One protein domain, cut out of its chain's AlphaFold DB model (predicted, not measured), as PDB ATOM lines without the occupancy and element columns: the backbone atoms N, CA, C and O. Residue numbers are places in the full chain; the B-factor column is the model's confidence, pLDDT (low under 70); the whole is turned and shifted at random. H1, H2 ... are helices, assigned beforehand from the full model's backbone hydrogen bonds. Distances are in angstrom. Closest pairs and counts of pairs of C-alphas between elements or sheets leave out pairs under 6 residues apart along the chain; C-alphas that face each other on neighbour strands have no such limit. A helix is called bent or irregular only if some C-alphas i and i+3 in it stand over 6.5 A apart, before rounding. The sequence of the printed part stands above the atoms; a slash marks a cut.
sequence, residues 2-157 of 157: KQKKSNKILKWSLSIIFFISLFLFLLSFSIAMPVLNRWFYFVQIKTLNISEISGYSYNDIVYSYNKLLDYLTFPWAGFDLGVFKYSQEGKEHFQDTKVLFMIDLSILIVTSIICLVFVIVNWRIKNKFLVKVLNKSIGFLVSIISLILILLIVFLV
ATOM      1  N   LYS A   2      -6.929   3.843 -33.781       52.19
ATOM      2  CA  LYS A   2      -7.736   4.132 -32.566       52.19
ATOM      3  C   LYS A   2      -8.817   5.223 -32.744       52.19
ATOM      4  O   LYS A   2      -9.958   5.018 -32.338       52.19
ATOM      5  N   GLN A   3      -8.508   6.320 -33.440       52.31
ATOM      6  CA  GLN A   3      -9.423   7.463 -33.641       52.31
ATOM      7  C   GLN A   3     -10.676   7.109 -34.477       52.31
ATOM      8  O   GLN A   3     -11.786   7.552 -34.192       52.31
ATOM      9  N   LYS A   4     -10.528   6.214 -35.466       57.50
ATOM     10  CA  LYS A   4     -11.634   5.730 -36.317       57.50
ATOM     11  C   LYS A   4     -12.593   4.799 -35.553       57.50
ATOM     12  O   LYS A   4     -13.789   4.793 -35.837       57.50
ATOM     13  N   LYS A   5     -12.081   4.036 -34.574       60.09
ATOM     14  CA  LYS A   5     -12.866   3.135 -33.708       60.09
ATOM     15  C   LYS A   5     -13.681   3.919 -32.669       60.09
ATOM     16  O   LYS A   5     -14.862   3.630 -32.506       60.09
ATOM     17  N   SER A   6     -13.094   4.952 -32.057       59.78
ATOM     18  CA  SER A   6     -13.780   5.844 -31.102       59.78
ATOM     19  C   SER A   6     -14.982   6.566 -31.737       59.78
ATOM     20  O   SER A   6     -16.099   6.467 -31.232       59.78
ATOM     21  N   ASN A   7     -14.810   7.134 -32.939       69.50
ATOM     22  CA  ASN A   7     -15.906   7.761 -33.694       69.50
ATOM     23  C   ASN A   7     -17.023   6.785 -34.095       69.50
ATOM     24  O   ASN A   7     -18.147   7.213 -34.356       69.50
ATOM     25  N   LYS A   8     -16.733   5.481 -34.186       71.81
ATOM     26  CA  LYS A   8     -17.744   4.452 -34.461       71.81
ATOM     27  C   LYS A   8     -18.566   4.146 -33.207       71.81
ATOM     28  O   LYS A   8     -19.781   4.065 -33.315       71.81
ATOM     29  N   ILE A   9     -17.921   4.022 -32.047       74.81
ATOM     30  CA  ILE A   9     -18.583   3.732 -30.764       74.81
ATOM     31  C   ILE A   9     -19.520   4.880 -30.370       74.81
ATOM     32  O   ILE A   9     -20.695   4.636 -30.122       74.81
ATOM     33  N   LEU A  10     -19.051   6.131 -30.442       77.00
ATOM     34  CA  LEU A  10     -19.866   7.314 -30.130       77.00
ATOM     35  C   LEU A  10     -21.156   7.375 -30.967       77.00
ATOM     36  O   LEU A  10     -22.239   7.643 -30.457       77.00
ATOM     37  N   LYS A  11     -21.044   7.072 -32.262       75.81
ATOM     38  CA  LYS A  11     -22.187   7.030 -33.183       75.81
ATOM     39  C   LYS A  11     -23.196   5.940 -32.818       75.81
ATOM     40  O   LYS A  11     -24.397   6.158 -32.946       75.81
ATOM     41  N   TRP A  12     -22.720   4.781 -32.373       76.19
ATOM     42  CA  TRP A  12     -23.585   3.695 -31.918       76.19
ATOM     43  C   TRP A  12     -24.336   4.077 -30.645       76.19
ATOM     44  O   TRP A  12     -25.559   3.961 -30.621       76.19
ATOM     45  N   SER A  13     -23.640   4.617 -29.644       78.94
ATOM     46  CA  SER A  13     -24.257   5.074 -28.395       78.94
ATOM     47  C   SER A  13     -25.342   6.125 -28.640       78.94
ATOM     48  O   SER A  13     -26.454   5.977 -28.148       78.94
ATOM     49  N   LEU A  14     -25.066   7.135 -29.473       83.19
ATOM     50  CA  LEU A  14     -26.051   8.165 -29.832       83.19
ATOM     51  C   LEU A  14     -27.272   7.591 -30.563       83.19
ATOM     52  O   LEU A  14     -28.388   8.050 -30.342       83.19
ATOM     53  N   SER A  15     -27.071   6.586 -31.421       80.62
ATOM     54  CA  SER A  15     -28.179   5.931 -32.127       80.62
ATOM     55  C   SER A  15     -29.068   5.148 -31.160       80.62
ATOM     56  O   SER A  15     -30.286   5.241 -31.246       80.62
ATOM     57  N   ILE A  16     -28.467   4.412 -30.220       83.81
ATOM     58  CA  ILE A  16     -29.197   3.650 -29.198       83.81
ATOM     59  C   ILE A  16     -30.024   4.593 -28.321       83.81
ATOM     60  O   ILE A  16     -31.215   4.360 -28.146       83.81
ATOM     61  N   ILE A  17     -29.418   5.684 -27.839       88.06
ATOM     62  CA  ILE A  17     -30.113   6.703 -27.039       88.06
ATOM     63  C   ILE A  17     -31.314   7.251 -27.812       88.06
ATOM     64  O   ILE A  17     -32.416   7.273 -27.278       88.06
ATOM     65  N   PHE A  18     -31.127   7.620 -29.083       86.81
ATOM     66  CA  PHE A  18     -32.217   8.131 -29.909       86.81
ATOM     67  C   PHE A  18     -33.371   7.134 -30.051       86.81
ATOM     68  O   PHE A  18     -34.522   7.523 -29.889       86.81
ATOM     69  N   PHE A  19     -33.088   5.857 -30.332       84.56
ATOM     70  CA  PHE A  19     -34.147   4.857 -30.490       84.56
ATOM     71  C   PHE A  19     -34.875   4.547 -29.182       84.56
ATOM     72  O   PHE A  19     -36.093   4.394 -29.205       84.56
ATOM     73  N   ILE A  20     -34.165   4.492 -28.052       88.88
ATOM     74  CA  ILE A  20     -34.793   4.320 -26.735       88.88
ATOM     75  C   ILE A  20     -35.683   5.525 -26.419       88.88
ATOM     76  O   ILE A  20     -36.832   5.347 -26.024       88.88
ATOM     77  N   SER A  21     -35.191   6.747 -26.638       91.62
ATOM     78  CA  SER A  21     -35.990   7.958 -26.438       91.62
ATOM     79  C   SER A  21     -37.199   8.003 -27.366       91.62
ATOM     80  O   SER A  21     -38.279   8.341 -26.908       91.62
ATOM     81  N   LEU A  22     -37.051   7.615 -28.636       88.50
ATOM     82  CA  LEU A  22     -38.164   7.561 -29.582       88.50
ATOM     83  C   LEU A  22     -39.209   6.522 -29.166       88.50
ATOM     84  O   LEU A  22     -40.401   6.793 -29.259       88.50
ATOM     85  N   PHE A  23     -38.774   5.353 -28.695       89.38
ATOM     86  CA  PHE A  23     -39.673   4.330 -28.174       89.38
ATOM     87  C   PHE A  23     -40.477   4.845 -26.978       89.38
ATOM     88  O   PHE A  23     -41.703   4.792 -27.002       89.38
ATOM     89  N   LEU A  24     -39.792   5.384 -25.967       94.38
ATOM     90  CA  LEU A  24     -40.439   5.937 -24.778       94.38
ATOM     91  C   LEU A  24     -41.354   7.115 -25.129       94.38
ATOM     92  O   LEU A  24     -42.449   7.210 -24.589       94.38
ATOM     93  N   PHE A  25     -40.947   7.962 -26.077       95.19
ATOM     94  CA  PHE A  25     -41.781   9.041 -26.596       95.19
ATOM     95  C   PHE A  25     -43.075   8.501 -27.202       95.19
ATOM     96  O   PHE A  25     -44.145   8.966 -26.837       95.19
ATOM     97  N   LEU A  26     -43.000   7.521 -28.108       92.00
ATOM     98  CA  LEU A  26     -44.187   6.956 -28.757       92.00
ATOM     99  C   LEU A  26     -45.098   6.236 -27.760       92.00
ATOM    100  O   LEU A  26     -46.317   6.373 -27.852       92.00
ATOM    101  N   LEU A  27     -44.514   5.506 -26.806       93.81
ATOM    102  CA  LEU A  27     -45.252   4.821 -25.750       93.81
ATOM    103  C   LEU A  27     -46.016   5.823 -24.879       93.81
ATOM    104  O   LEU A  27     -47.242   5.755 -24.813       93.81
ATOM    105  N   SER A  28     -45.316   6.790 -24.281       95.75
ATOM    106  CA  SER A  28     -45.950   7.798 -23.429       95.75
ATOM    107  C   SER A  28     -46.885   8.714 -24.206       95.75
ATOM    108  O   SER A  28     -47.941   9.089 -23.716       95.75
ATOM    109  N   PHE A  29     -46.579   9.028 -25.466       94.75
ATOM    110  CA  PHE A  29     -47.492   9.790 -26.313       94.75
ATOM    111  C   PHE A  29     -48.800   9.030 -26.553       94.75
ATOM    112  O   PHE A  29     -49.869   9.633 -26.493       94.75
ATOM    113  N   SER A  30     -48.744   7.715 -26.785       94.12
ATOM    114  CA  SER A  30     -49.948   6.899 -26.980       94.12
ATOM    115  C   SER A  30     -50.831   6.828 -25.733       94.12
ATOM    116  O   SER A  30     -52.041   6.661 -25.877       94.12
ATOM    117  N   ILE A  31     -50.250   6.942 -24.536       92.81
ATOM    118  CA  ILE A  31     -50.976   6.962 -23.259       92.81
ATOM    119  C   ILE A  31     -51.527   8.368 -22.986       92.81
ATOM    120  O   ILE A  31     -52.717   8.533 -22.716       92.81
ATOM    121  N   ALA A  32     -50.689   9.397 -23.119       94.12
ATOM    122  CA  ALA A  32     -51.059  10.779 -22.846       94.12
ATOM    123  C   ALA A  32     -52.074  11.347 -23.850       94.12
ATOM    124  O   ALA A  32     -52.915  12.160 -23.473       94.12
ATOM    125  N   MET A  33     -52.028  10.949 -25.125       92.44
ATOM    126  CA  MET A  33     -52.904  11.489 -26.175       92.44
ATOM    127  C   MET A  33     -54.405  11.358 -25.846       92.44
ATOM    128  O   MET A  33     -55.081  12.392 -25.850       92.44
ATOM    129  N   PRO A  34     -54.951  10.169 -25.516       89.38
ATOM    130  CA  PRO A  34     -56.364  10.045 -25.150       89.38
ATOM    131  C   PRO A  34     -56.710  10.782 -23.850       89.38
ATOM    132  O   PRO A  34     -57.806  11.324 -23.737       89.38
ATOM    133  N   VAL A  35     -55.779  10.849 -22.894       88.94
ATOM    134  CA  VAL A  35     -55.965  11.561 -21.619       88.94
ATOM    135  C   VAL A  35     -56.075  13.073 -21.827       88.94
ATOM    136  O   VAL A  35     -56.951  13.729 -21.265       88.94
ATOM    137  N   LEU A  36     -55.181  13.645 -22.632       90.31
ATOM    138  CA  LEU A  36     -55.139  15.083 -22.890       90.31
ATOM    139  C   LEU A  36     -56.269  15.520 -23.831       90.31
ATOM    140  O   LEU A  36     -56.742  16.654 -23.745       90.31
ATOM    141  N   ASN A  37     -56.748  14.625 -24.699       93.00
ATOM    142  CA  ASN A  37     -57.834  14.908 -25.630       93.00
ATOM    143  C   ASN A  37     -59.227  14.712 -25.001       93.00
ATOM    144  O   ASN A  37     -60.010  13.846 -25.401       93.00
ATOM    145  N   ARG A  38     -59.566  15.583 -24.044       93.44
ATOM    146  CA  ARG A  38     -60.830  15.542 -23.278       93.44
ATOM    147  C   ARG A  38     -62.091  15.562 -24.140       93.44
ATOM    148  O   ARG A  38     -63.126  15.035 -23.738       93.44
ATOM    149  N   TRP A  39     -62.003  16.139 -25.340       91.38
ATOM    150  CA  TRP A  39     -63.112  16.194 -26.290       91.38
ATOM    151  C   TRP A  39     -63.676  14.807 -26.614       91.38
ATOM    152  O   TRP A  39     -64.890  14.663 -26.759       91.38
ATOM    153  N   PHE A  40     -62.823  13.779 -26.656       91.38
ATOM    154  CA  PHE A  40     -63.264  12.410 -26.907       91.38
ATOM    155  C   PHE A  40     -64.295  11.944 -25.870       91.38
ATOM    156  O   PHE A  40     -65.347  11.419 -26.235       91.38
ATOM    157  N   TYR A  41     -64.060  12.236 -24.588       93.19
ATOM    158  CA  TYR A  41     -65.008  11.922 -23.523       93.19
ATOM    159  C   TYR A  41     -66.307  12.732 -23.646       93.19
ATOM    160  O   TYR A  41     -67.398  12.202 -23.458       93.19
ATOM    161  N   PHE A  42     -66.233  14.003 -24.048       93.81
ATOM    162  CA  PHE A  42     -67.422  14.853 -24.201       93.81
ATOM    163  C   PHE A  42     -68.403  14.342 -25.257       93.81
ATOM    164  O   PHE A  42     -69.616  14.525 -25.104       93.81
ATOM    165  N   VAL A  43     -67.889  13.704 -26.310       93.88
ATOM    166  CA  VAL A  43     -68.703  12.998 -27.305       93.88
ATOM    167  C   VAL A  43     -69.321  11.744 -26.682       93.88
ATOM    168  O   VAL A  43     -70.524  11.527 -26.818       93.88
ATOM    169  N   GLN A  44     -68.533  10.963 -25.936       93.50
ATOM    170  CA  GLN A  44     -68.998   9.734 -25.283       93.50
ATOM    171  C   GLN A  44     -70.124   9.966 -24.275       93.50
ATOM    172  O   GLN A  44     -71.044   9.154 -24.231       93.50
ATOM    173  N   ILE A  45     -70.110  11.072 -23.518       94.69
ATOM    174  CA  ILE A  45     -71.194  11.401 -22.572       94.69
ATOM    175  C   ILE A  45     -72.555  11.392 -23.280       94.69
ATOM    176  O   ILE A  45     -73.524  10.865 -22.734       94.69
ATOM    177  N   LYS A  46     -72.617  11.943 -24.500       92.12
ATOM    178  CA  LYS A  46     -73.846  11.985 -25.302       92.12
ATOM    179  C   LYS A  46     -74.154  10.629 -25.927       92.12
ATOM    180  O   LYS A  46     -75.274  10.161 -25.813       92.12
ATOM    181  N   THR A  47     -73.171   9.989 -26.557       93.88
ATOM    182  CA  THR A  47     -73.376   8.708 -27.257       93.88
ATOM    183  C   THR A  47     -73.795   7.576 -26.316       93.88
ATOM    184  O   THR A  47     -74.519   6.677 -26.729       93.88
ATOM    185  N   LEU A  48     -73.341   7.610 -25.060       95.81
ATOM    186  CA  LEU A  48     -73.620   6.586 -24.051       95.81
ATOM    187  C   LEU A  48     -74.743   6.984 -23.080       95.81
ATOM    188  O   LEU A  48     -74.930   6.297 -22.079       95.81
ATOM    189  N   ASN A  49     -75.457   8.090 -23.333       94.75
ATOM    190  CA  ASN A  49     -76.525   8.616 -22.470       94.75
ATOM    191  C   ASN A  49     -76.126   8.697 -20.980       94.75
ATOM    192  O   ASN A  49     -76.930   8.433 -20.086       94.75
ATOM    193  N   ILE A  50     -74.872   9.078 -20.690       95.56
ATOM    194  CA  ILE A  50     -74.329   9.038 -19.318       95.56
ATOM    195  C   ILE A  50     -75.117   9.969 -18.392       95.56
ATOM    196  O   ILE A  50     -75.330   9.644 -17.225       95.56
ATOM    197  N   SER A  51     -75.592  11.106 -18.904       94.88
ATOM    198  CA  SER A  51     -76.438  12.027 -18.137       94.88
ATOM    199  C   SER A  51     -77.740  11.380 -17.661       94.88
ATOM    200  O   SER A  51     -78.128  11.573 -16.513       94.88
ATOM    201  N   GLU A  52     -78.384  10.567 -18.501       94.25
ATOM    202  CA  GLU A  52     -79.635   9.884 -18.148       94.25
ATOM    203  C   GLU A  52     -79.389   8.774 -17.122       94.25
ATOM    204  O   GLU A  52     -80.122   8.660 -16.144       94.25
ATOM    205  N   ILE A  53     -78.320   7.996 -17.310       95.50
ATOM    206  CA  ILE A  53     -77.981   6.858 -16.442       95.50
ATOM    207  C   ILE A  53     -77.530   7.328 -15.055       95.50
ATOM    208  O   ILE A  53     -77.871   6.721 -14.043       95.50
ATOM    209  N   SER A  54     -76.730   8.393 -15.004       93.25
ATOM    210  CA  SER A  54     -76.125   8.873 -13.758       93.25
ATOM    211  C   SER A  54     -77.003   9.856 -12.983       93.25
ATOM    212  O   SER A  54     -76.745  10.095 -11.805       93.25
ATOM    213  N   GLY A  55     -78.010  10.451 -13.632       94.88
ATOM    214  CA  GLY A  55     -78.840  11.510 -13.054       94.88
ATOM    215  C   GLY A  55     -78.146  12.874 -12.941       94.88
ATOM    216  O   GLY A  55     -78.739  13.806 -12.403       94.88
ATOM    217  N   TYR A  56     -76.914  13.019 -13.446       96.00
ATOM    218  CA  TYR A  56     -76.197  14.296 -13.487       96.00
ATOM    219  C   TYR A  56     -76.378  15.002 -14.831       96.00
ATOM    220  O   TYR A  56     -76.411  14.378 -15.895       96.00
ATOM    221  N   SER A  57     -76.428  16.335 -14.800       96.31
ATOM    222  CA  SER A  57     -76.479  17.115 -16.033       96.31
ATOM    223  C   SER A  57     -75.188  16.952 -16.842       96.31
ATOM    224  O   SER A  57     -74.109  16.703 -16.299       96.31
ATOM    225  N   TYR A  58     -75.274  17.126 -18.164       96.06
ATOM    226  CA  TYR A  58     -74.102  17.089 -19.045       96.06
ATOM    227  C   TYR A  58     -72.985  18.031 -18.566       96.06
ATOM    228  O   TYR A  58     -71.816  17.651 -18.531       96.06
ATOM    229  N   ASN A  59     -73.358  19.245 -18.155       96.25
ATOM    230  CA  ASN A  59     -72.412  20.263 -17.705       96.25
ATOM    231  C   ASN A  59     -71.722  19.864 -16.398       96.25
ATOM    232  O   ASN A  59     -70.519  20.076 -16.270       96.25
ATOM    233  N   ASP A  60     -72.447  19.242 -15.467       97.12
ATOM    234  CA  ASP A  60     -71.887  18.776 -14.197       97.12
ATOM    235  C   ASP A  60     -70.873  17.647 -14.394       97.12
ATOM    236  O   ASP A  60     -69.818  17.637 -13.752       97.12
ATOM    237  N   ILE A  61     -71.160  16.724 -15.320       96.94
ATOM    238  CA  ILE A  61     -70.245  15.634 -15.680       96.94
ATOM    239  C   ILE A  61     -68.984  16.210 -16.324       96.94
ATOM    240  O   ILE A  61     -67.875  15.877 -15.912       96.94
ATOM    241  N   VAL A  62     -69.136  17.105 -17.306       96.62
ATOM    242  CA  VAL A  62     -68.004  17.758 -17.982       96.62
ATOM    243  C   VAL A  62     -67.158  18.561 -16.993       96.62
ATOM    244  O   VAL A  62     -65.929  18.485 -17.034       96.62
ATOM    245  N   TYR A  63     -67.790  19.315 -16.094       97.00
ATOM    246  CA  TYR A  63     -67.101  20.099 -15.072       97.00
ATOM    247  C   TYR A  63     -66.295  19.203 -14.126       97.00
ATOM    248  O   TYR A  63     -65.086  19.393 -13.979       97.00
ATOM    249  N   SER A  64     -66.937  18.186 -13.551       96.88
ATOM    250  CA  SER A  64     -66.306  17.254 -12.610       96.88
ATOM    251  C   SER A  64     -65.184  16.446 -13.268       96.88
ATOM    252  O   SER A  64     -64.114  16.277 -12.684       96.88
ATOM    253  N   TYR A  65     -65.374  16.018 -14.521       95.50
ATOM    254  CA  TYR A  65     -64.344  15.334 -15.304       95.50
ATOM    255  C   TYR A  65     -63.129  16.227 -15.573       95.50
ATOM    256  O   TYR A  65     -61.991  15.788 -15.416       95.50
ATOM    257  N   ASN A  66     -63.351  17.493 -15.940       96.06
ATOM    258  CA  ASN A  66     -62.260  18.442 -16.152       96.06
ATOM    259  C   ASN A  66     -61.460  18.683 -14.871       96.06
ATOM    260  O   ASN A  66     -60.235  18.667 -14.928       96.06
ATOM    261  N   LYS A  67     -62.136  18.843 -13.728       96.75
ATOM    262  CA  LYS A  67     -61.486  19.003 -12.420       96.75
ATOM    263  C   LYS A  67     -60.624  17.803 -12.045       96.75
ATOM    264  O   LYS A  67     -59.464  17.978 -11.669       96.75
ATOM    265  N   LEU A  68     -61.153  16.595 -12.231       96.00
ATOM    266  CA  LEU A  68     -60.399  15.370 -11.994       96.00
ATOM    267  C   LEU A  68     -59.179  15.272 -12.918       96.00
ATOM    268  O   LEU A  68     -58.076  14.992 -12.452       96.00
ATOM    269  N   LEU A  69     -59.341  15.523 -14.218       95.69
ATOM    270  CA  LEU A  69     -58.201  15.475 -15.127       95.69
ATOM    271  C   LEU A  69     -57.176  16.566 -14.833       95.69
ATOM    272  O   LEU A  69     -55.989  16.275 -14.894       95.69
ATOM    273  N   ASP A  70     -57.593  17.777 -14.457       96.25
ATOM    274  CA  ASP A  70     -56.665  18.822 -14.016       96.25
ATOM    275  C   ASP A  70     -55.843  18.343 -12.814       96.25
ATOM    276  O   ASP A  70     -54.622  18.505 -12.792       96.25
ATOM    277  N   TYR A  71     -56.495  17.696 -11.843       96.50
ATOM    278  CA  TYR A  71     -55.814  17.088 -10.707       96.50
ATOM    279  C   TYR A  71     -54.781  16.037 -11.135       96.50
ATOM    280  O   TYR A  71     -53.660  16.050 -10.619       96.50
ATOM    281  N   LEU A  72     -55.132  15.153 -12.072       95.69
ATOM    282  CA  LEU A  72     -54.258  14.071 -12.533       95.69
ATOM    283  C   LEU A  72     -53.110  14.559 -13.430       95.69
ATOM    284  O   LEU A  72     -52.044  13.952 -13.412       95.69
ATOM    285  N   THR A  73     -53.294  15.641 -14.195       95.75
ATOM    286  CA  THR A  73     -52.306  16.100 -15.190       95.75
ATOM    287  C   THR A  73     -51.448  17.276 -14.731       95.75
ATOM    288  O   THR A  73     -50.370  17.476 -15.286       95.75
ATOM    289  N   PHE A  74     -51.872  18.054 -13.725       95.06
ATOM    290  CA  PHE A  74     -51.091  19.187 -13.212       95.06
ATOM    291  C   PHE A  74     -50.495  18.926 -11.816       95.06
ATOM    292  O   PHE A  74     -51.218  18.583 -10.871       95.06
ATOM    293  N   PRO A  75     -49.174  19.124 -11.627       92.56
ATOM    294  CA  PRO A  75     -48.521  18.814 -10.355       92.56
ATOM    295  C   PRO A  75     -49.001  19.711  -9.211       92.56
ATOM    296  O   PRO A  75     -49.121  19.241  -8.084       92.56
ATOM    297  N   TRP A  76     -49.362  20.965  -9.498       93.25
ATOM    298  CA  TRP A  76     -49.868  21.925  -8.509       93.25
ATOM    299  C   TRP A  76     -51.376  21.824  -8.235       93.25
ATOM    300  O   TRP A  76     -51.869  22.493  -7.329       93.25
ATOM    301  N   ALA A  77     -52.133  21.036  -9.003       93.69
ATOM    302  CA  ALA A  77     -53.579  20.944  -8.817       93.69
ATOM    303  C   ALA A  77     -53.938  20.114  -7.571       93.69
ATOM    304  O   ALA A  77     -53.416  19.011  -7.365       93.69
ATOM    305  N   GLY A  78     -54.845  20.652  -6.752       93.25
ATOM    306  CA  GLY A  78     -55.449  19.960  -5.611       93.25
ATOM    307  C   GLY A  78     -56.550  18.989  -6.040       93.25
ATOM    308  O   GLY A  78     -57.084  19.103  -7.140       93.25
ATOM    309  N   PHE A  79     -56.865  18.014  -5.182       95.00
ATOM    310  CA  PHE A  79     -57.914  17.030  -5.460       95.00
ATOM    311  C   PHE A  79     -59.297  17.690  -5.410       95.00
ATOM    312  O   PHE A  79     -59.675  18.239  -4.376       95.00
ATOM    313  N   ASP A  80     -60.029  17.620  -6.520       93.00
ATOM    314  CA  ASP A  80     -61.361  18.201  -6.700       93.00
ATOM    315  C   ASP A  80     -62.145  17.336  -7.700       93.00
ATOM    316  O   ASP A  80     -61.662  17.062  -8.800       93.00
ATOM    317  N   LEU A  81     -63.341  16.889  -7.310       92.12
ATOM    318  CA  LEU A  81     -64.256  16.111  -8.156       92.12
ATOM    319  C   LEU A  81     -65.536  16.883  -8.504       92.12
ATOM    320  O   LEU A  81     -66.512  16.289  -8.961       92.12
ATOM    321  N   GLY A  82     -65.557  18.199  -8.283       93.81
ATOM    322  CA  GLY A  82     -66.717  19.036  -8.553       93.81
ATOM    323  C   GLY A  82     -67.940  18.590  -7.756       93.81
ATOM    324  O   GLY A  82     -67.960  18.683  -6.531       93.81
ATOM    325  N   VAL A  83     -68.976  18.132  -8.461       94.25
ATOM    326  CA  VAL A  83     -70.254  17.750  -7.835       94.25
ATOM    327  C   VAL A  83     -70.285  16.297  -7.355       94.25
ATOM    328  O   VAL A  83     -71.220  15.902  -6.655       94.25
ATOM    329  N   PHE A  84     -69.294  15.481  -7.727       93.94
ATOM    330  CA  PHE A  84     -69.285  14.063  -7.381       93.94
ATOM    331  C   PHE A  84     -68.821  13.820  -5.944       93.94
ATOM    332  O   PHE A  84     -67.832  14.375  -5.464       93.94
ATOM    333  N   LYS A  85     -69.529  12.913  -5.268       92.50
ATOM    334  CA  LYS A  85     -69.127  12.384  -3.961       92.50
ATOM    335  C   LYS A  85     -68.036  11.333  -4.138       92.50
ATOM    336  O   LYS A  85     -68.042  10.592  -5.118       92.50
ATOM    337  N   TYR A  86     -67.146  11.227  -3.159       93.25
ATOM    338  CA  TYR A  86     -66.089  10.221  -3.130       93.25
ATOM    339  C   TYR A  86     -65.874   9.685  -1.716       93.25
ATOM    340  O   TYR A  86     -66.134  10.376  -0.730       93.25
ATOM    341  N   SER A  87     -65.392   8.446  -1.625       95.31
ATOM    342  CA  SER A  87     -64.880   7.868  -0.383       95.31
ATOM    343  C   SER A  87     -63.408   8.236  -0.184       95.31
ATOM    344  O   SER A  87     -62.715   8.622  -1.128       95.31
ATOM    345  N   GLN A  88     -62.915   8.082   1.044       94.69
ATOM    346  CA  GLN A  88     -61.499   8.286   1.356       94.69
ATOM    347  C   GLN A  88     -60.596   7.365   0.517       94.69
ATOM    348  O   GLN A  88     -59.645   7.838  -0.098       94.69
ATOM    349  N   GLU A  89     -60.969   6.091   0.393       94.50
ATOM    350  CA  GLU A  89     -60.284   5.104  -0.452       94.50
ATOM    351  C   GLU A  89     -60.268   5.525  -1.931       94.50
ATOM    352  O   GLU A  89     -59.249   5.416  -2.607       94.50
ATOM    353  N   GLY A  90     -61.378   6.074  -2.442       92.38
ATOM    354  CA  GLY A  90     -61.449   6.574  -3.817       92.38
ATOM    355  C   GLY A  90     -60.496   7.745  -4.063       92.38
ATOM    356  O   GLY A  90     -59.851   7.818  -5.108       92.38
ATOM    357  N   LYS A  91     -60.354   8.646  -3.086       94.75
ATOM    358  CA  LYS A  91     -59.378   9.740  -3.148       94.75
ATOM    359  C   LYS A  91     -57.938   9.218  -3.153       94.75
ATOM    360  O   LYS A  91     -57.131   9.718  -3.932       94.75
ATOM    361  N   GLU A  92     -57.626   8.238  -2.312       95.00
ATOM    362  CA  GLU A  92     -56.298   7.609  -2.251       95.00
ATOM    363  C   GLU A  92     -55.960   6.893  -3.568       95.00
ATOM    364  O   GLU A  92     -54.893   7.111  -4.135       95.00
ATOM    365  N   HIS A  93     -56.918   6.178  -4.163       94.38
ATOM    366  CA  HIS A  93     -56.740   5.564  -5.481       94.38
ATOM    367  C   HIS A  93     -56.392   6.586  -6.582       94.38
ATOM    368  O   HIS A  93     -55.522   6.348  -7.430       94.38
ATOM    369  N   PHE A  94     -57.034   7.759  -6.573       95.19
ATOM    370  CA  PHE A  94     -56.693   8.834  -7.509       95.19
ATOM    371  C   PHE A  94     -55.336   9.480  -7.213       95.19
ATOM    372  O   PHE A  94     -54.673   9.932  -8.149       95.19
ATOM    373  N   GLN A  95     -54.903   9.522  -5.951       95.31
ATOM    374  CA  GLN A  95     -53.558   9.977  -5.587       95.31
ATOM    375  C   GLN A  95     -52.483   9.055  -6.170       95.31
ATOM    376  O   GLN A  95     -51.538   9.549  -6.784       95.31
ATOM    377  N   ASP A  96     -52.663   7.740  -6.069       95.00
ATOM    378  CA  ASP A  96     -51.741   6.766  -6.663       95.00
ATOM    379  C   ASP A  96     -51.724   6.879  -8.192       95.00
ATOM    380  O   ASP A  96     -50.667   6.946  -8.825       95.00
ATOM    381  N   THR A  97     -52.908   7.004  -8.798       94.25
ATOM    382  CA  THR A  97     -53.049   7.179 -10.250       94.25
ATOM    383  C   THR A  97     -52.377   8.467 -10.735       94.25
ATOM    384  O   THR A  97     -51.733   8.471 -11.788       94.25
ATOM    385  N   LYS A  98     -52.440   9.555  -9.953       95.69
ATOM    386  CA  LYS A  98     -51.746  10.813 -10.263       95.69
ATOM    387  C   LYS A  98     -50.240  10.608 -10.409       95.69
ATOM    388  O   LYS A  98     -49.642  11.196 -11.306       95.69
ATOM    389  N   VAL A  99     -49.618   9.772  -9.575       96.00
ATOM    390  CA  VAL A  99     -48.174   9.493  -9.672       96.00
ATOM    391  C   VAL A  99     -47.831   8.883 -11.031       96.00
ATOM    392  O   VAL A  99     -46.892   9.340 -11.683       96.00
ATOM    393  N   LEU A 100     -48.621   7.912 -11.501       95.44
ATOM    394  CA  LEU A 100     -48.414   7.279 -12.807       95.44
ATOM    395  C   LEU A 100     -48.584   8.273 -13.964       95.44
ATOM    396  O   LEU A 100     -47.749   8.301 -14.867       95.44
ATOM    397  N   PHE A 101     -49.602   9.138 -13.906       95.44
ATOM    398  CA  PHE A 101     -49.811  10.190 -14.909       95.44
ATOM    399  C   PHE A 101     -48.644  11.183 -14.940       95.44
ATOM    400  O   PHE A 101     -48.179  11.562 -16.014       95.44
ATOM    401  N   MET A 102     -48.123  11.576 -13.774       96.44
ATOM    402  CA  MET A 102     -46.969  12.478 -13.691       96.44
ATOM    403  C   MET A 102     -45.703  11.850 -14.265       96.44
ATOM    404  O   MET A 102     -44.940  12.540 -14.945       96.44
ATOM    405  N   ILE A 103     -45.478  10.560 -14.013       97.38
ATOM    406  CA  ILE A 103     -44.353   9.820 -14.590       97.38
ATOM    407  C   ILE A 103     -44.486   9.778 -16.113       97.38
ATOM    408  O   ILE A 103     -43.534  10.138 -16.804       97.38
ATOM    409  N   ASP A 104     -45.657   9.411 -16.633       96.88
ATOM    410  CA  ASP A 104     -45.897   9.322 -18.075       96.88
ATOM    411  C   ASP A 104     -45.684  10.670 -18.785       96.88
ATOM    412  O   ASP A 104     -44.892  10.769 -19.726       96.88
ATOM    413  N   LEU A 105     -46.290  11.745 -18.270       96.44
ATOM    414  CA  LEU A 105     -46.132  13.093 -18.824       96.44
ATOM    415  C   LEU A 105     -44.683  13.596 -18.726       96.44
ATOM    416  O   LEU A 105     -44.189  14.250 -19.646       96.44
ATOM    417  N   SER A 106     -43.971  13.267 -17.645       97.31
ATOM    418  CA  SER A 106     -42.554  13.622 -17.497       97.31
ATOM    419  C   SER A 106     -41.681  12.896 -18.521       97.31
ATOM    420  O   SER A 106     -40.835  13.525 -19.164       97.31
ATOM    421  N   ILE A 107     -41.906  11.590 -18.719       97.88
ATOM    422  CA  ILE A 107     -41.215  10.796 -19.742       97.88
ATOM    423  C   ILE A 107     -41.500  11.380 -21.126       97.88
ATOM    424  O   ILE A 107     -40.557  11.588 -21.894       97.88
ATOM    425  N   LEU A 108     -42.757  11.715 -21.426       97.00
ATOM    426  CA  LEU A 108     -43.151  12.329 -22.692       97.00
ATOM    427  C   LEU A 108     -42.389  13.633 -22.961       97.00
ATOM    428  O   LEU A 108     -41.812  13.792 -24.037       97.00
ATOM    429  N   ILE A 109     -42.335  14.550 -21.988       97.00
ATOM    430  CA  ILE A 109     -41.641  15.839 -22.139       97.00
ATOM    431  C   ILE A 109     -40.141  15.626 -22.369       97.00
ATOM    432  O   ILE A 109     -39.579  16.153 -23.333       97.00
ATOM    433  N   VAL A 110     -39.485  14.832 -21.517       98.00
ATOM    434  CA  VAL A 110     -38.034  14.603 -21.595       98.00
ATOM    435  C   VAL A 110     -37.655  13.943 -22.920       98.00
ATOM    436  O   VAL A 110     -36.738  14.397 -23.609       98.00
ATOM    437  N   THR A 111     -38.372  12.891 -23.307       96.44
ATOM    438  CA  THR A 111     -38.091  12.149 -24.543       96.44
ATOM    439  C   THR A 111     -38.409  12.971 -25.787       96.44
ATOM    440  O   THR A 111     -37.626  12.939 -26.736       96.44
ATOM    441  N   SER A 112     -39.469  13.788 -25.762       95.25
ATOM    442  CA  SER A 112     -39.787  14.730 -26.838       95.25
ATOM    443  C   SER A 112     -38.660  15.745 -27.050       95.25
ATOM    444  O   SER A 112     -38.205  15.920 -28.181       95.25
ATOM    445  N   ILE A 113     -38.129  16.344 -25.974       96.69
ATOM    446  CA  ILE A 113     -36.992  17.279 -26.052       96.69
ATOM    447  C   ILE A 113     -35.761  16.587 -26.647       96.69
ATOM    448  O   ILE A 113     -35.133  17.136 -27.555       96.69
ATOM    449  N   ILE A 114     -35.425  15.376 -26.190       93.31
ATOM    450  CA  ILE A 114     -34.287  14.615 -26.729       93.31
ATOM    451  C   ILE A 114     -34.484  14.360 -28.229       93.31
ATOM    452  O   ILE A 114     -33.599  14.676 -29.028       93.31
ATOM    453  N   CYS A 115     -35.646  13.844 -28.634       91.06
ATOM    454  CA  CYS A 115     -35.960  13.589 -30.037       91.06
ATOM    455  C   CYS A 115     -35.885  14.872 -30.883       91.06
ATOM    456  O   CYS A 115     -35.263  14.855 -31.947       91.06
ATOM    457  N   LEU A 116     -36.431  15.993 -30.397       91.06
ATOM    458  CA  LEU A 116     -36.372  17.296 -31.067       91.06
ATOM    459  C   LEU A 116     -34.935  17.792 -31.241       91.06
ATOM    460  O   LEU A 116     -34.556  18.185 -32.346       91.06
ATOM    461  N   VAL A 117     -34.107  17.727 -30.195       90.75
ATOM    462  CA  VAL A 117     -32.686  18.105 -30.269       90.75
ATOM    463  C   VAL A 117     -31.962  17.254 -31.310       90.75
ATOM    464  O   VAL A 117     -31.253  17.798 -32.160       90.75
ATOM    465  N   PHE A 118     -32.180  15.936 -31.312       86.81
ATOM    466  CA  PHE A 118     -31.602  15.049 -32.322       86.81
ATOM    467  C   PHE A 118     -32.041  15.434 -33.740       86.81
ATOM    468  O   PHE A 118     -31.194  15.510 -34.634       86.81
ATOM    469  N   VAL A 119     -33.325  15.723 -33.962       84.19
ATOM    470  CA  VAL A 119     -33.846  16.154 -35.270       84.19
ATOM    471  C   VAL A 119     -33.209  17.478 -35.713       84.19
ATOM    472  O   VAL A 119     -32.686  17.558 -36.827       84.19
ATOM    473  N   ILE A 120     -33.163  18.486 -34.837       85.88
ATOM    474  CA  ILE A 120     -32.601  19.815 -35.132       85.88
ATOM    475  C   ILE A 120     -31.107  19.726 -35.453       85.88
ATOM    476  O   ILE A 120     -30.655  20.280 -36.456       85.88
ATOM    477  N   VAL A 121     -30.327  19.009 -34.638       84.56
ATOM    478  CA  VAL A 121     -28.880  18.839 -34.850       84.56
ATOM    479  C   VAL A 121     -28.606  18.147 -36.188       84.56
ATOM    480  O   VAL A 121     -27.742  18.589 -36.950       84.56
ATOM    481  N   ASN A 122     -29.362  17.098 -36.524       74.69
ATOM    482  CA  ASN A 122     -29.206  16.410 -37.808       74.69
ATOM    483  C   ASN A 122     -29.573  17.307 -38.999       74.69
ATOM    484  O   ASN A 122     -28.866  17.286 -40.010       74.69
ATOM    485  N   TRP A 123     -30.619  18.127 -38.871       75.44
ATOM    486  CA  TRP A 123     -30.997  19.094 -39.902       75.44
ATOM    487  C   TRP A 123     -29.903  20.156 -40.100       75.44
ATOM    488  O   TRP A 123     -29.464  20.401 -41.227       75.44
ATOM    489  N   ARG A 124     -29.386  20.739 -39.011       79.69
ATOM    490  CA  ARG A 124     -28.375  21.810 -39.044       79.69
ATOM    491  C   ARG A 124     -27.031  21.373 -39.625       79.69
ATOM    492  O   ARG A 124     -26.421  22.138 -40.365       79.69
ATOM    493  N   ILE A 125     -26.569  20.157 -39.327       72.69
ATOM    494  CA  ILE A 125     -25.233  19.694 -39.746       72.69
ATOM    495  C   ILE A 125     -25.244  19.172 -41.205       72.69
ATOM    496  O   ILE A 125     -24.207  18.756 -41.715       72.69
ATOM    497  N   LYS A 126     -26.393  19.178 -41.918       61.31
ATOM    498  CA  LYS A 126     -26.578  18.564 -43.263       61.31
ATOM    499  C   LYS A 126     -26.001  17.140 -43.368       61.31
ATOM    500  O   LYS A 126     -25.727  16.627 -44.455       61.31
ATOM    501  N   ASN A 127     -25.791  16.483 -42.231       53.28
ATOM    502  CA  ASN A 127     -25.122  15.204 -42.150       53.28
ATOM    503  C   ASN A 127     -26.206  14.139 -42.224       53.28
ATOM    504  O   ASN A 127     -27.113  14.109 -41.399       53.28
ATOM    505  N   LYS A 128     -26.092  13.229 -43.194       52.62
ATOM    506  CA  LYS A 128     -27.001  12.090 -43.402       52.62
ATOM    507  C   LYS A 128     -26.919  11.047 -42.268       52.62
ATOM    508  O   LYS A 128     -27.026   9.859 -42.548       52.62
ATOM    509  N   PHE A 129     -26.639  11.428 -41.020       52.00
ATOM    510  CA  PHE A 129     -26.386  10.499 -39.919       52.00
ATOM    511  C   PHE A 129     -27.658   9.733 -39.537       52.00
ATOM    512  O   PHE A 129     -27.656   8.508 -39.644       52.00
ATOM    513  N   LEU A 130     -28.765  10.429 -39.249       51.09
ATOM    514  CA  LEU A 130     -30.072   9.779 -39.078       51.09
ATOM    515  C   LEU A 130     -30.556   9.100 -40.362       51.09
ATOM    516  O   LEU A 130     -31.015   7.971 -40.293       51.09
ATOM    517  N   VAL A 131     -30.358   9.703 -41.542       51.06
ATOM    518  CA  VAL A 131     -30.749   9.073 -42.820       51.06
ATOM    519  C   VAL A 131     -29.992   7.759 -43.056       51.06
ATOM    520  O   VAL A 131     -30.582   6.816 -43.554       51.06
ATOM    521  N   LYS A 132     -28.717   7.626 -42.663       49.88
ATOM    522  CA  LYS A 132     -27.964   6.357 -42.771       49.88
ATOM    523  C   LYS A 132     -28.326   5.330 -41.699       49.88
ATOM    524  O   LYS A 132     -28.157   4.144 -41.957       49.88
ATOM    525  N   VAL A 133     -28.763   5.772 -40.519       50.72
ATOM    526  CA  VAL A 133     -29.218   4.895 -39.426       50.72
ATOM    527  C   VAL A 133     -30.643   4.389 -39.689       50.72
ATOM    528  O   VAL A 133     -30.901   3.211 -39.482       50.72
ATOM    529  N   LEU A 134     -31.523   5.223 -40.253       50.12
ATOM    530  CA  LEU A 134     -32.814   4.821 -40.829       50.12
ATOM    531  C   LEU A 134     -32.637   3.930 -42.068       50.12
ATOM    532  O   LEU A 134     -33.393   2.987 -42.259       50.12
ATOM    533  N   ASN A 135     -31.591   4.158 -42.868       48.66
ATOM    534  CA  ASN A 135     -31.262   3.350 -44.051       48.66
ATOM    535  C   ASN A 135     -30.438   2.080 -43.724       48.66
ATOM    536  O   ASN A 135     -29.774   1.516 -44.595       48.66
ATOM    537  N   LYS A 136     -30.440   1.617 -42.466       55.62
ATOM    538  CA  LYS A 136     -29.881   0.316 -42.068       55.62
ATOM    539  C   LYS A 136     -30.793  -0.361 -41.048       55.62
ATOM    540  O   LYS A 136     -30.982   0.183 -39.970       55.62
ATOM    541  N   SER A 137     -31.253  -1.568 -41.399       60.06
ATOM    542  CA  SER A 137     -31.802  -2.718 -40.631       60.06
ATOM    543  C   SER A 137     -31.983  -2.634 -39.094       60.06
ATOM    544  O   SER A 137     -32.902  -3.249 -38.567       60.06
ATOM    545  N   ILE A 138     -31.170  -1.869 -38.364       64.06
ATOM    546  CA  ILE A 138     -31.218  -1.676 -36.909       64.06
ATOM    547  C   ILE A 138     -32.457  -0.902 -36.452       64.06
ATOM    548  O   ILE A 138     -33.078  -1.325 -35.488       64.06
ATOM    549  N   GLY A 139     -32.849   0.190 -37.122       64.19
ATOM    550  CA  GLY A 139     -34.053   0.936 -36.715       64.19
ATOM    551  C   GLY A 139     -35.325   0.090 -36.816       64.19
ATOM    552  O   GLY A 139     -36.173   0.117 -35.932       64.19
ATOM    553  N   PHE A 140     -35.391  -0.745 -37.853       67.56
ATOM    554  CA  PHE A 140     -36.450  -1.733 -38.043       67.56
ATOM    555  C   PHE A 140     -36.406  -2.842 -36.978       67.56
ATOM    556  O   PHE A 140     -37.427  -3.139 -36.367       67.56
ATOM    557  N   LEU A 141     -35.223  -3.399 -36.686       70.00
ATOM    558  CA  LEU A 141     -35.043  -4.410 -35.637       70.00
ATOM    559  C   LEU A 141     -35.420  -3.895 -34.245       70.00
ATOM    560  O   LEU A 141     -36.119  -4.594 -33.520       70.00
ATOM    561  N   VAL A 142     -34.999  -2.683 -33.871       72.00
ATOM    562  CA  VAL A 142     -35.367  -2.094 -32.574       72.00
ATOM    563  C   VAL A 142     -36.876  -1.871 -32.498       72.00
ATOM    564  O   VAL A 142     -37.469  -2.170 -31.467       72.00
ATOM    565  N   SER A 143     -37.509  -1.432 -33.591       68.06
ATOM    566  CA  SER A 143     -38.965  -1.273 -33.633       68.06
ATOM    567  C   SER A 143     -39.700  -2.610 -33.498       68.06
ATOM    568  O   SER A 143     -40.694  -2.667 -32.787       68.06
ATOM    569  N   ILE A 144     -39.205  -3.690 -34.116       77.88
ATOM    570  CA  ILE A 144     -39.776  -5.038 -33.965       77.88
ATOM    571  C   ILE A 144     -39.600  -5.556 -32.536       77.88
ATOM    572  O   ILE A 144     -40.559  -6.035 -31.942       77.88
ATOM    573  N   ILE A 145     -38.393  -5.449 -31.972       80.88
ATOM    574  CA  ILE A 145     -38.094  -5.909 -30.606       80.88
ATOM    575  C   ILE A 145     -38.970  -5.170 -29.594       80.88
ATOM    576  O   ILE A 145     -39.518  -5.782 -28.686       80.88
ATOM    577  N   SER A 146     -39.133  -3.864 -29.785       73.75
ATOM    578  CA  SER A 146     -40.021  -3.024 -28.988       73.75
ATOM    579  C   SER A 146     -41.484  -3.486 -29.064       73.75
ATOM    580  O   SER A 146     -42.127  -3.632 -28.027       73.75
ATOM    581  N   LEU A 147     -41.993  -3.786 -30.262       78.31
ATOM    582  CA  LEU A 147     -43.365  -4.262 -30.470       78.31
ATOM    583  C   LEU A 147     -43.603  -5.636 -29.828       78.31
ATOM    584  O   LEU A 147     -44.622  -5.849 -29.177       78.31
ATOM    585  N   ILE A 148     -42.635  -6.548 -29.964       83.81
ATOM    586  CA  ILE A 148     -42.661  -7.874 -29.331       83.81
ATOM    587  C   ILE A 148     -42.638  -7.746 -27.806       83.81
ATOM    588  O   ILE A 148     -43.381  -8.450 -27.129       83.81
ATOM    589  N   LEU A 149     -41.819  -6.842 -27.262       82.00
ATOM    590  CA  LEU A 149     -41.749  -6.595 -25.824       82.00
ATOM    591  C   LEU A 149     -43.073  -6.044 -25.282       82.00
ATOM    592  O   LEU A 149     -43.539  -6.521 -24.253       82.00
ATOM    593  N   ILE A 150     -43.698  -5.091 -25.987       79.62
ATOM    594  CA  ILE A 150     -45.025  -4.573 -25.615       79.62
ATOM    595  C   ILE A 150     -46.054  -5.706 -25.608       79.62
ATOM    596  O   ILE A 150     -46.774  -5.858 -24.628       79.62
ATOM    597  N   LEU A 151     -46.104  -6.521 -26.667       76.56
ATOM    598  CA  LEU A 151     -47.038  -7.647 -26.747       76.56
ATOM    599  C   LEU A 151     -46.810  -8.647 -25.610       76.56
ATOM    600  O   LEU A 151     -47.769  -9.049 -24.965       76.56
ATOM    601  N   LEU A 152     -45.558  -9.004 -25.316       79.50
ATOM    602  CA  LEU A 152     -45.223  -9.889 -24.198       79.50
ATOM    603  C   LEU A 152     -45.710  -9.341 -22.858       79.50
ATOM    604  O   LEU A 152     -46.285 -10.094 -22.084       79.50
ATOM    605  N   ILE A 153     -45.506  -8.048 -22.597       77.75
ATOM    606  CA  ILE A 153     -45.988  -7.407 -21.368       77.75
ATOM    607  C   ILE A 153     -47.516  -7.473 -21.302       77.75
ATOM    608  O   ILE A 153     -48.052  -7.854 -20.271       77.75
ATOM    609  N   VAL A 154     -48.213  -7.172 -22.401       74.69
ATOM    610  CA  VAL A 154     -49.683  -7.228 -22.460       74.69
ATOM    611  C   VAL A 154     -50.224  -8.648 -22.268       74.69
ATOM    612  O   VAL A 154     -51.280  -8.804 -21.678       74.69
ATOM    613  N   PHE A 155     -49.531  -9.684 -22.746       71.69
ATOM    614  CA  PHE A 155     -49.950 -11.082 -22.561       71.69
ATOM    615  C   PHE A 155     -49.586 -11.670 -21.187       71.69
ATOM    616  O   PHE A 155     -50.087 -12.738 -20.840       71.69
ATOM    617  N   LEU A 156     -48.685 -11.028 -20.439       63.81
ATOM    618  CA  LEU A 156     -48.224 -11.480 -19.119       63.81
ATOM    619  C   LEU A 156     -48.933 -10.780 -17.949       63.81
ATOM    620  O   LEU A 156     -48.736 -11.197 -16.807       63.81
ATOM    621  N   VAL A 157     -49.716  -9.736 -18.227       52.75
ATOM    622  CA  VAL A 157     -50.545  -8.985 -17.269       52.75
ATOM    623  C   VAL A 157     -52.004  -9.370 -17.465       52.75
ATOM    624  O   VAL A 157     -52.678  -9.602 -16.439       52.75
TER     625      VAL A 157
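This is residues 2 to 157 of the 157 residues of the protein "DUF1461 domain-containing protein" of Mycoplasma iowae 695 (UniProt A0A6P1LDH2). Two long helices, H1 and H5, cross as an open X, and H7 crosses H1 away from H5 with a light contact. Past the end of H1, the small helices H2 and H3 make a turn from which H4 folds back to meet H5, while H6 makes the turn from H5 to H7; residues 2 to 10 of H1 stick out as a free arm. The printed part has 156 residues, with seven named helices, H1 to H7 in order, and no named strand: all helix. It is loose, with a radius of gyration of the C-alphas of 21.7 A, and its outline is a rod of 72 by 34 by 29 A.

Find C-alpha 2 at (-7.736, 4.132, -32.566); from there H1, residues 2 to 36, runs 49.6 A. It has a kink of 31 degrees near residue 30, and is neither bent nor irregular, but only just: C-alphas 31 and 34 are 6.5 A apart. Next come H2, residues 39 to 47, H3, residues 50 to 54, and H4, residues 58 to 73, 22.2 A long. Look for C-alpha 88 at (-61.499, 8.286, 1.356), where H5, residues 88 to 124, begins its 54.0 A. H6, residues 129 to 134, follows, and H7, residues 138 to 156, runs 26.5 A to C-alpha 156 at (-48.224, -11.480, -19.119).

Look first at Ser 21 and Thr 111, whose C-alphas, 5.1 A apart, are the closest of H1 and H5. These helices touch through residues 18 to 32 and 104 to 118 alone, at a steep tilt of 42 degrees, opposite ways. H7 touches H1 at a steep tilt of 43 degrees, the same way, with C-alphas 19 and 139 closest at 7.4 A; H7 and H5 are apart. H4 touches H5 at a steep tilt of 66 degrees, with C-alphas 72 and 98 closest at 4.7 A. The helix packing is mostly crossed, the touching helices standing at steep tilts. H2 and H3 are each close to H4 but not clearly touching, with C-alphas 42 and 62 at 6.9 A and C-alphas 51 and 58 at 5.6 A. H6 is close to H1 but not clearly touching, C-alphas 15 and 133 being closest at 7.4 A. In H3, H4, H6 and H7 every O i to N i+4 pair is within hydrogen-bond range; in H1 it is 28 of 31, in H2 4 of 5 and in H5 32 of 33.

The C-alphas of Lys 2 and Gly 55 are the two farthest apart, at 74.1 A. The printed part has no cut; the link from H4 to H5, residues 74 to 87, is long, and the other links are tight. Look at the B-factor column for pLDDT under 70 at residues 2 to 7, 126 to 140, 143 and 156 to 157; the mean of the printed part is 85.3.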